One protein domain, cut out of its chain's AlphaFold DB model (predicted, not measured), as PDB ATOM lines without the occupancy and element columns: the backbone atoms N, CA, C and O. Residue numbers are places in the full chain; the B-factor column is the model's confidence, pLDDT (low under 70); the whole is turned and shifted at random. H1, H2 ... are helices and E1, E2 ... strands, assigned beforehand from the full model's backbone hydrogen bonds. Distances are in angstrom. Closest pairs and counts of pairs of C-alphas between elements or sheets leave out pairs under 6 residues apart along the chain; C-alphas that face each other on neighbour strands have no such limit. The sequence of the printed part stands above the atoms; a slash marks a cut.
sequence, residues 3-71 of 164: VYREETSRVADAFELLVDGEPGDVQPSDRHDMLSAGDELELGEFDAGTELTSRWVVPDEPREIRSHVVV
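This is residues 3 to 71 of the 164 residues of an uncharacterized protein of Natrialba taiwanensis DSM 12281 (UniProt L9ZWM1). With little regular structure, a small three-stranded antiparallel sheet, E1-E2-E3, has two long loops over one face, residues 3 to 14 and 32 to 50, tied to each other by a short antiparallel pairing of 10 to 11 with 34 to 35; the short helix H1 only grazes the sheet. The 69 printed residues run E1, H1, E2, E3, mostly strand, with only 22 in named elements. The whole is compact, radius of gyration of the C-alphas 11.7 A, spanning 32 by 26 by 19 A.

E2 is residues 51 to 56, 16.1 A; E3, 63 to 69, 17.8 A, ends at C-alpha 69 (-23.747, 45.348, -5.434). E1, 15 to 19, 13.2 A, begins at C-alpha 15 (-37.283, 48.567, -16.891). H1 is residues 28 to 31, 5.7 A.

Inner strand E2 is antiparallel to E1 at 162 degrees, N 16 and O 55 2.8 A apart. E2 and E3 form an antiparallel hairpin at 160 degrees, N 54 and O 66 2.7 A apart. H1 only grazes the sheet with residues 28 to 29; the closest C-alphas of E1 and H1, Phe 15 and Pro 28, are 6.6 A apart. H1 is too short for an O i to N i+4 pair; its one O i to N i+3 pair is within hydrogen-bond range.

The farthest C-alphas, Ala 48 and Asp 60, are 33.4 A apart. The printed part has no cut; H1 to E2 is a long link. Residues 58 to 61 have pLDDT under 70.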
ATOM      1  N   VAL A   3     -35.570  53.213  -5.461       87.12
ATOM      2  CA  VAL A   3     -36.430  54.392  -5.636       87.12
ATOM      3  C   VAL A   3     -36.234  54.954  -7.036       87.12
ATOM      4  O   VAL A   3     -35.095  55.197  -7.449       87.12
ATOM      5  N   TYR A   4     -37.328  55.195  -7.752       85.62
ATOM      6  CA  TYR A   4     -37.305  55.864  -9.044       85.62
ATOM      7  C   TYR A   4     -37.067  57.362  -8.855       85.62
ATOM      8  O   TYR A   4     -37.805  58.047  -8.151       85.62
ATOM      9  N   ARG A   5     -36.002  57.891  -9.462       84.81
ATOM     10  CA  ARG A   5     -35.561  59.282  -9.245       84.81
ATOM     11  C   ARG A   5     -35.716  60.183 -10.462       84.81
ATOM     12  O   ARG A   5     -35.445  61.374 -10.345       84.81
ATOM     13  N   GLU A   6     -36.113  59.652 -11.618       83.06
ATOM     14  CA  GLU A   6     -36.338  60.519 -12.773       83.06
ATOM     15  C   GLU A   6     -37.608  61.346 -12.580       83.06
ATOM     16  O   GLU A   6     -38.642  60.859 -12.128       83.06
ATOM     17  N   GLU A   7     -37.545  62.601 -13.012       83.19
ATOM     18  CA  GLU A   7     -38.692  63.511 -13.012       83.19
ATOM     19  C   GLU A   7     -39.761  63.090 -14.036       83.19
ATOM     20  O   GLU A   7     -40.934  63.437 -13.909       83.19
ATOM     21  N   THR A   8     -39.362  62.339 -15.068       86.12
ATOM     22  CA  THR A   8     -40.266  61.877 -16.126       86.12
ATOM     23  C   THR A   8     -40.861  60.531 -15.765       86.12
ATOM     24  O   THR A   8     -40.121  59.586 -15.510       86.12
ATOM     25  N   SER A   9     -42.187  60.414 -15.818       86.81
ATOM     26  CA  SER A   9     -42.836  59.119 -15.626       86.81
ATOM     27  C   SER A   9     -42.678  58.217 -16.849       86.81
ATOM     28  O   SER A   9     -42.766  58.679 -17.991       86.81
ATOM     29  N   ARG A  10     -42.437  56.927 -16.621       87.06
ATOM     30  CA  ARG A  10     -42.192  55.931 -17.674       87.06
ATOM     31  C   ARG A  10     -42.942  54.643 -17.377       87.06
ATOM     32  O   ARG A  10     -43.232  54.357 -16.226       87.06
ATOM     33  N   VAL A  11     -43.252  53.863 -18.410       89.31
ATOM     34  CA  VAL A  11     -43.846  52.532 -18.216       89.31
ATOM     35  C   VAL A  11     -42.854  51.637 -17.482       89.31
ATOM     36  O   VAL A  11     -41.672  51.627 -17.826       89.31
ATOM     37  N   ALA A  12     -43.320  50.923 -16.465       87.12
ATOM     38  CA  ALA A  12     -42.439  50.104 -15.639       87.12
ATOM     39  C   ALA A  12     -41.858  48.918 -16.417       87.12
ATOM     40  O   ALA A  12     -40.712  48.563 -16.195       87.12
ATOM     41  N   ASP A  13     -42.602  48.396 -17.398       87.50
ATOM     42  CA  ASP A  13     -42.169  47.332 -18.316       87.50
ATOM     43  C   ASP A  13     -40.980  47.738 -19.206       87.50
ATOM     44  O   ASP A  13     -40.291  46.897 -19.768       87.50
ATOM     45  N   ALA A  14     -40.686  49.040 -19.311       88.00
ATOM     46  CA  ALA A  14     -39.451  49.488 -19.943       88.00
ATOM     47  C   ALA A  14     -38.219  49.226 -19.063       88.00
ATOM     48  O   ALA A  14     -37.101  49.409 -19.530       88.00
ATOM     49  N   PHE A  15     -38.382  48.844 -17.801       88.38
ATOM     50  CA  PHE A  15     -37.283  48.567 -16.891       88.38
ATOM     51  C   PHE A  15     -37.317  47.112 -16.452       88.38
ATOM     52  O   PHE A  15     -38.340  46.605 -16.005       88.38
ATOM     53  N   GLU A  16     -36.160  46.477 -16.535       89.50
ATOM     54  CA  GLU A  16     -35.921  45.122 -16.066       89.50
ATOM     55  C   GLU A  16     -34.887  45.191 -14.945       89.50
ATOM     56  O   GLU A  16     -33.849  45.852 -15.072       89.50
ATOM     57  N   LEU A  17     -35.196  44.558 -13.820       89.56
ATOM     58  CA  LEU A  17     -34.258  44.371 -12.727       89.56
ATOM     59  C   LEU A  17     -33.622  42.992 -12.864       89.56
ATOM     60  O   LEU A  17     -34.305  41.968 -12.812       89.56
ATOM     61  N   LEU A  18     -32.307  42.989 -13.012       90.25
ATOM     62  CA  LEU A  18     -31.489  41.794 -13.024       90.25
ATOM     63  C   LEU A  18     -30.836  41.611 -11.650       90.25
ATOM     64  O   LEU A  18     -30.357  42.579 -11.062       90.25
ATOM     65  N   VAL A  19     -30.821  40.376 -11.173       90.00
ATOM     66  CA  VAL A  19     -30.134  39.886  -9.979       90.00
ATOM     67  C   VAL A  19     -29.090  38.894 -10.488       90.00
ATOM     68  O   VAL A  19     -29.446  37.915 -11.140       90.00
ATOM     69  N   ASP A  20     -27.808  39.212 -10.323       87.06
ATOM     70  CA  ASP A  20     -26.670  38.450 -10.866       87.06
ATOM     71  C   ASP A  20     -26.776  38.152 -12.377       87.06
ATOM     72  O   ASP A  20     -26.360  37.113 -12.886       87.06
ATOM     73  N   GLY A  21     -27.340  39.106 -13.124       85.81
ATOM     74  CA  GLY A  21     -27.526  39.010 -14.575       85.81
ATOM     75  C   GLY A  21     -28.763  38.224 -15.019       85.81
ATOM     76  O   GLY A  21     -29.041  38.165 -16.220       85.81
ATOM     77  N   GLU A  22     -29.538  37.675 -14.085       88.19
ATOM     78  CA  GLU A  22     -30.802  36.980 -14.339       88.19
ATOM     79  C   GLU A  22     -31.996  37.859 -13.938       88.19
ATOM     80  O   GLU A  22     -31.881  38.662 -13.019       88.19
ATOM     81  N   PRO A  23     -33.160  37.772 -14.604       88.69
ATOM     82  CA  PRO A  23     -34.337  38.540 -14.199       88.69
ATOM     83  C   PRO A  23     -34.753  38.170 -12.771       88.69
ATOM     84  O   PRO A  23     -35.079  37.018 -12.495       88.69
ATOM     85  N   GLY A  24     -34.750  39.161 -11.876       86.38
ATOM     86  CA  GLY A  24     -35.114  38.965 -10.474       86.38
ATOM     87  C   GLY A  24     -36.591  38.619 -10.277       86.38
ATOM     88  O   GLY A  24     -37.431  38.935 -11.123       86.38
ATOM     89  N   ASP A  25     -36.912  38.040  -9.118       87.19
ATOM     90  CA  ASP A  25     -38.277  37.651  -8.725       87.19
ATOM     91  C   ASP A  25     -39.264  38.822  -8.628       87.19
ATOM     92  O   ASP A  25     -40.476  38.622  -8.720       87.19
ATOM     93  N   VAL A  26     -38.760  40.039  -8.406       87.50
ATOM     94  CA  VAL A  26     -39.566  41.261  -8.328       87.50
ATOM     95  C   VAL A  26     -39.153  42.204  -9.446       87.50
ATOM     96  O   VAL A  26     -38.087  42.819  -9.388       87.50
ATOM     97  N   GLN A  27     -40.023  42.369 -10.439       90.06
ATOM     98  CA  GLN A  27     -39.851  43.366 -11.485       90.06
ATOM     99  C   GLN A  27     -40.584  44.667 -11.140       90.06
ATOM    100  O   GLN A  27     -41.590  44.667 -10.421       90.06
ATOM    101  N   PRO A  28     -40.129  45.812 -11.683       87.75
ATOM    102  CA  PRO A  28     -40.863  47.068 -11.569       87.75
ATOM    103  C   PRO A  28     -42.303  46.943 -12.088       87.75
ATOM    104  O   PRO A  28     -43.219  47.501 -11.483       87.75
ATOM    105  N   SER A  29     -42.495  46.179 -13.170       89.06
ATOM    106  CA  SER A  29     -43.790  45.928 -13.814       89.06
ATOM    107  C   SER A  29     -44.746  45.054 -12.997       89.06
ATOM    108  O   SER A  29     -45.953  45.126 -13.216       89.06
ATOM    109  N   ASP A  30     -44.256  44.285 -12.019       88.62
ATOM    110  CA  ASP A  30     -45.119  43.498 -11.128       88.62
ATOM    111  C   ASP A  30     -45.858  44.373 -10.106       88.62
ATOM    112  O   ASP A  30     -46.907  43.988  -9.583       88.62
ATOM    113  N   ARG A  31     -45.292  45.540  -9.772       85.88
ATOM    114  CA  ARG A  31     -45.821  46.443  -8.737       85.88
ATOM    115  C   ARG A  31     -46.434  47.711  -9.303       85.88
ATOM    116  O   ARG A  31     -47.401  48.211  -8.732       85.88
ATOM    117  N   HIS A  32     -45.882  48.216 -10.398       86.94
ATOM    118  CA  HIS A  32     -46.271  49.488 -10.985       86.94
ATOM    119  C   HIS A  32     -46.494  49.315 -12.481       86.94
ATOM    120  O   HIS A  32     -45.677  48.715 -13.159       86.94
ATOM    121  N   ASP A  33     -47.554  49.901 -13.032       87.94
ATOM    122  CA  ASP A  33     -47.693  50.018 -14.492       87.94
ATOM    123  C   ASP A  33     -46.842  51.183 -15.040       87.94
ATOM    124  O   ASP A  33     -46.342  51.159 -16.170       87.94
ATOM    125  N   MET A  34     -46.663  52.229 -14.226       89.12
ATOM    126  CA  MET A  34     -45.907  53.435 -14.547       89.12
ATOM    127  C   MET A  34     -45.079  53.856 -13.333       89.12
ATOM    128  O   MET A  34     -45.621  53.987 -12.244       89.12
ATOM    129  N   LEU A  35     -43.785  54.088 -13.540       87.94
ATOM    130  CA  LEU A  35     -42.868  54.628 -12.546       87.94
ATOM    131  C   LEU A  35     -42.888  56.152 -12.611       87.94
ATOM    132  O   LEU A  35     -42.633  56.739 -13.667       87.94
ATOM    133  N   SER A  36     -43.158  56.783 -11.481       88.62
ATOM    134  CA  SER A  36     -43.113  58.217 -11.234       88.62
ATOM    135  C   SER A  36     -42.056  58.546 -10.175       88.62
ATOM    136  O   SER A  36     -41.592  57.696  -9.419       88.62
ATOM    137  N   ALA A  37     -41.606  59.803 -10.155       89.88
ATOM    138  CA  ALA A  37     -40.569  60.253  -9.230       89.88
ATOM    139  C   ALA A  37     -40.956  59.951  -7.774       89.88
ATOM    140  O   ALA A  37     -42.000  60.398  -7.299       89.88
ATOM    141  N   GLY A  38     -40.082  59.241  -7.067       87.31
ATOM    142  CA  GLY A  38     -40.293  58.815  -5.689       87.31
ATOM    143  C   GLY A  38     -40.973  57.457  -5.538       87.31
ATOM    144  O   GLY A  38     -41.107  57.027  -4.401       87.31
ATOM    145  N   ASP A  39     -41.363  56.774  -6.623       88.19
ATOM    146  CA  ASP A  39     -41.888  55.413  -6.508       88.19
ATOM    147  C   ASP A  39     -40.829  54.471  -5.954       88.19
ATOM    148  O   ASP A  39     -39.690  54.410  -6.432       88.19
ATOM    149  N   GLU A  40     -41.231  53.730  -4.933       87.88
ATOM    150  CA  GLU A  40     -40.383  52.795  -4.219       87.88
ATOM    151  C   GLU A  40     -40.697  51.374  -4.693       87.88
ATOM    152  O   GLU A  40     -41.853  51.001  -4.925       87.88
ATOM    153  N   LEU A  41     -39.645  50.578  -4.851       84.50
ATOM    154  CA  LEU A  41     -39.726  49.162  -5.159       84.50
ATOM    155  C   LEU A  41     -39.008  48.381  -4.059       84.50
ATOM    156  O   LEU A  41     -37.794  48.503  -3.841       84.50
ATOM    157  N   GLU A  42     -39.789  47.583  -3.345       86.25
ATOM    158  CA  GLU A  42     -39.291  46.628  -2.368       86.25
ATOM    159  C   GLU A  42     -38.735  45.422  -3.114       86.25
ATOM    160  O   GLU A  42     -39.483  44.599  -3.633       86.25
ATOM    161  N   LEU A  43     -37.410  45.352  -3.182       81.00
ATOM    162  CA  LEU A  43     -36.709  44.295  -3.900       81.00
ATOM    163  C   LEU A  43     -36.594  42.990  -3.094       81.00
ATOM    164  O   LEU A  43     -36.265  41.960  -3.663       81.00
ATOM    165  N   GLY A  44     -36.872  43.046  -1.787       79.81
ATOM    166  CA  GLY A  44     -36.601  41.964  -0.843       79.81
ATOM    167  C   GLY A  44     -35.268  42.132  -0.111       79.81
ATOM    168  O   GLY A  44     -34.658  43.207  -0.134       79.81
ATOM    169  N   GLU A  45     -34.879  41.060   0.570       79.06
ATOM    170  CA  GLU A  45     -33.573  40.869   1.197       79.06
ATOM    171  C   GLU A  45     -32.716  40.056   0.223       79.06
ATOM    172  O   GLU A  45     -33.203  39.090  -0.363       79.06
ATOM    173  N   PHE A  46     -31.471  40.474   0.024       81.69
ATOM    174  CA  PHE A  46     -30.515  39.788  -0.836       81.69
ATOM    175  C   PHE A  46     -29.269  39.482  -0.028       81.69
ATOM    176  O   PHE A  46     -28.879  40.291   0.817       81.69
ATOM    177  N   ASP A  47     -28.641  38.355  -0.333       75.25
ATOM    178  CA  ASP A  47     -27.359  37.990   0.245       75.25
ATOM    179  C   ASP A  47     -26.263  38.976  -0.187       75.25
ATOM    180  O   ASP A  47     -26.307  39.574  -1.275       75.25
ATOM    181  N   ALA A  48     -25.260  39.149   0.669       75.81
ATOM    182  CA  ALA A  48     -24.090  39.947   0.354       75.81
ATOM    183  C   ALA A  48     -23.400  39.456  -0.932       75.81
ATOM    184  O   ALA A  48     -23.272  38.261  -1.185       75.81
ATOM    185  N   GLY A  49     -22.953  40.395  -1.763       72.81
ATOM    186  CA  GLY A  49     -22.322  40.108  -3.053       72.81
ATOM    187  C   GLY A  49     -23.268  39.983  -4.238       72.81
ATOM    188  O   GLY A  49     -22.792  40.044  -5.373       72.81
ATOM    189  N   THR A  50     -24.577  39.909  -3.993       83.44
ATOM    190  CA  THR A  50     -25.605  39.940  -5.041       83.44
ATOM    191  C   THR A  50     -25.488  41.221  -5.872       83.44
ATOM    192  O   THR A  50     -25.539  42.333  -5.331       83.44
ATOM    193  N   GLU A  51     -25.354  41.093  -7.194       85.19
ATOM    194  CA  GLU A  51     -25.351  42.243  -8.100       85.19
ATOM    195  C   GLU A  51     -26.765  42.574  -8.595       85.19
ATOM    196  O   GLU A  51     -27.413  41.785  -9.275       85.19
ATOM    197  N   LEU A  52     -27.233  43.785  -8.302       87.56
ATOM    198  CA  LEU A  52     -28.517  44.310  -8.752       87.56
ATOM    199  C   LEU A  52     -28.312  45.278  -9.914       87.56
ATOM    200  O   LEU A  52     -27.832  46.401  -9.734       87.56
ATOM    201  N   THR A  53     -28.751  44.883 -11.102       88.19
ATOM    202  CA  THR A  53     -28.600  45.673 -12.324       88.19
ATOM    203  C   THR A  53     -29.955  46.109 -12.856       88.19
ATOM    204  O   THR A  53     -30.792  45.312 -13.263       88.19
ATOM    205  N   SER A  54     -30.179  47.420 -12.886       86.44
ATOM    206  CA  SER A  54     -31.337  48.024 -13.529       86.44
ATOM    207  C   SER A  54     -31.043  48.286 -15.001       86.44
ATOM    208  O   SER A  54     -30.206  49.123 -15.370       86.44
ATOM    209  N   ARG A  55     -31.777  47.575 -15.849       87.56
ATOM    210  CA  ARG A  55     -31.693  47.647 -17.297       87.56
ATOM    211  C   ARG A  55     -32.907  48.367 -17.855       87.56
ATOM    212  O   ARG A  55     -34.043  48.068 -17.514       87.56
ATOM    213  N   TRP A  56     -32.672  49.306 -18.760       88.00
ATOM    214  CA  TRP A  56     -33.732  49.915 -19.548       88.00
ATOM    215  C   TRP A  56     -33.874  49.159 -20.867       88.00
ATOM    216  O   TRP A  56     -33.058  49.308 -21.781       88.00
ATOM    217  N   VAL A  57     -34.943  48.376 -20.967       81.56
ATOM    218  CA  VAL A  57     -35.391  47.669 -22.167       81.56
ATOM    219  C   VAL A  57     -36.234  48.615 -23.041       81.56
ATOM    220  O   VAL A  57     -37.459  48.606 -23.065       81.56
ATOM    221  N   VAL A  58     -35.565  49.531 -23.746       69.44
ATOM    222  CA  VAL A  58     -36.182  50.279 -24.862       69.44
ATOM    223  C   VAL A  58     -36.291  49.356 -26.088       69.44
ATOM    224  O   VAL A  58     -35.458  48.462 -26.227       69.44
ATOM    225  N   PRO A  59     -37.270  49.553 -26.996       61.72
ATOM    226  CA  PRO A  59     -37.680  48.528 -27.962       61.72
ATOM    227  C   PRO A  59     -36.641  48.147 -29.031       61.72
ATOM    228  O   PRO A  59     -36.860  47.160 -29.725       61.72
ATOM    229  N   ASP A  60     -35.525  48.872 -29.157       63.84
ATOM    230  CA  ASP A  60     -34.482  48.567 -30.147       63.84
ATOM    231  C   ASP A  60     -33.170  48.063 -29.521       63.84
ATOM    232  O   ASP A  60     -32.574  47.134 -30.060       63.84
ATOM    233  N   GLU A  61     -32.726  48.609 -28.381       69.62
ATOM    234  CA  GLU A  61     -31.452  48.221 -27.756       69.62
ATOM    235  C   GLU A  61     -31.516  48.352 -26.225       69.62
ATOM    236  O   GLU A  61     -31.572  49.468 -25.693       69.62
ATOM    237  N   PRO A  62     -31.510  47.231 -25.489       79.25
ATOM    238  CA  PRO A  62     -31.574  47.260 -24.040       79.25
ATOM    239  C   PRO A  62     -30.225  47.678 -23.437       79.25
ATOM    240  O   PRO A  62     -29.180  47.112 -23.761       79.25
ATOM    241  N   ARG A  63     -30.254  48.660 -22.533       80.81
ATOM    242  CA  ARG A  63     -29.061  49.298 -21.949       80.81
ATOM    243  C   ARG A  63     -29.064  49.214 -20.433       80.81
ATOM    244  O   ARG A  63     -30.087  49.456 -19.796       80.81
ATOM    245  N   GLU A  64     -27.914  48.916 -19.852       83.00
ATOM    246  CA  GLU A  64     -27.723  48.985 -18.406       83.00
ATOM    247  C   GLU A  64     -27.667  50.452 -17.984       83.00
ATOM    248  O   GLU A  64     -26.903  51.247 -18.532       83.00
ATOM    249  N   ILE A  65     -28.542  50.836 -17.054       83.00
ATOM    250  CA  ILE A  65     -28.612  52.211 -16.549       83.00
ATOM    251  C   ILE A  65     -27.868  52.323 -15.227       83.00
ATOM    252  O   ILE A  65     -27.265  53.358 -14.940       83.00
ATOM    253  N   ARG A  66     -27.936  51.271 -14.409       82.56
ATOM    254  CA  ARG A  66     -27.345  51.267 -13.077       82.56
ATOM    255  C   ARG A  66     -27.060  49.845 -12.622       82.56
ATOM    256  O   ARG A  66     -27.955  49.018 -12.710       82.56
ATOM    257  N   SER A  67     -25.883  49.615 -12.058       83.94
ATOM    258  CA  SER A  67     -25.577  48.427 -11.263       83.94
ATOM    259  C   SER A  67     -25.333  48.831  -9.810       83.94
ATOM    260  O   SER A  67     -24.924  49.961  -9.513       83.94
ATOM    261  N   HIS A  68     -25.662  47.937  -8.891       83.81
ATOM    262  CA  HIS A  68     -25.427  48.107  -7.469       83.81
ATOM    263  C   HIS A  68     -25.186  46.745  -6.836       83.81
ATOM    264  O   HIS A  68     -26.024  45.863  -6.959       83.81
ATOM    265  N   VAL A  69     -24.062  46.586  -6.147       83.00
ATOM    266  CA  VAL A  69     -23.747  45.348  -5.434       83.00
ATOM    267  C   VAL A  69     -24.197  45.493  -3.988       83.00
ATOM    268  O   VAL A  69     -23.947  46.525  -3.361       83.00
ATOM    269  N   VAL A  70     -24.875  44.473  -3.474       81.62
ATOM    270  CA  VAL A  70     -25.259  44.392  -2.065       81.62
ATOM    271  C   VAL A  70     -23.988  44.184  -1.252       81.62
ATOM    272  O   VAL A  70     -23.314  43.167  -1.390       81.62
ATOM    273  N   VAL A  71     -23.623  45.181  -0.448       77.44
ATOM    274  CA  VAL A  71     -22.457  45.079   0.431       77.44
ATOM    275  C   VAL A  71     -22.802  44.249   1.668       77.44
ATOM    276  O   VAL A  71     -23.891  44.439   2.215       77.44
TER     277      VAL A  71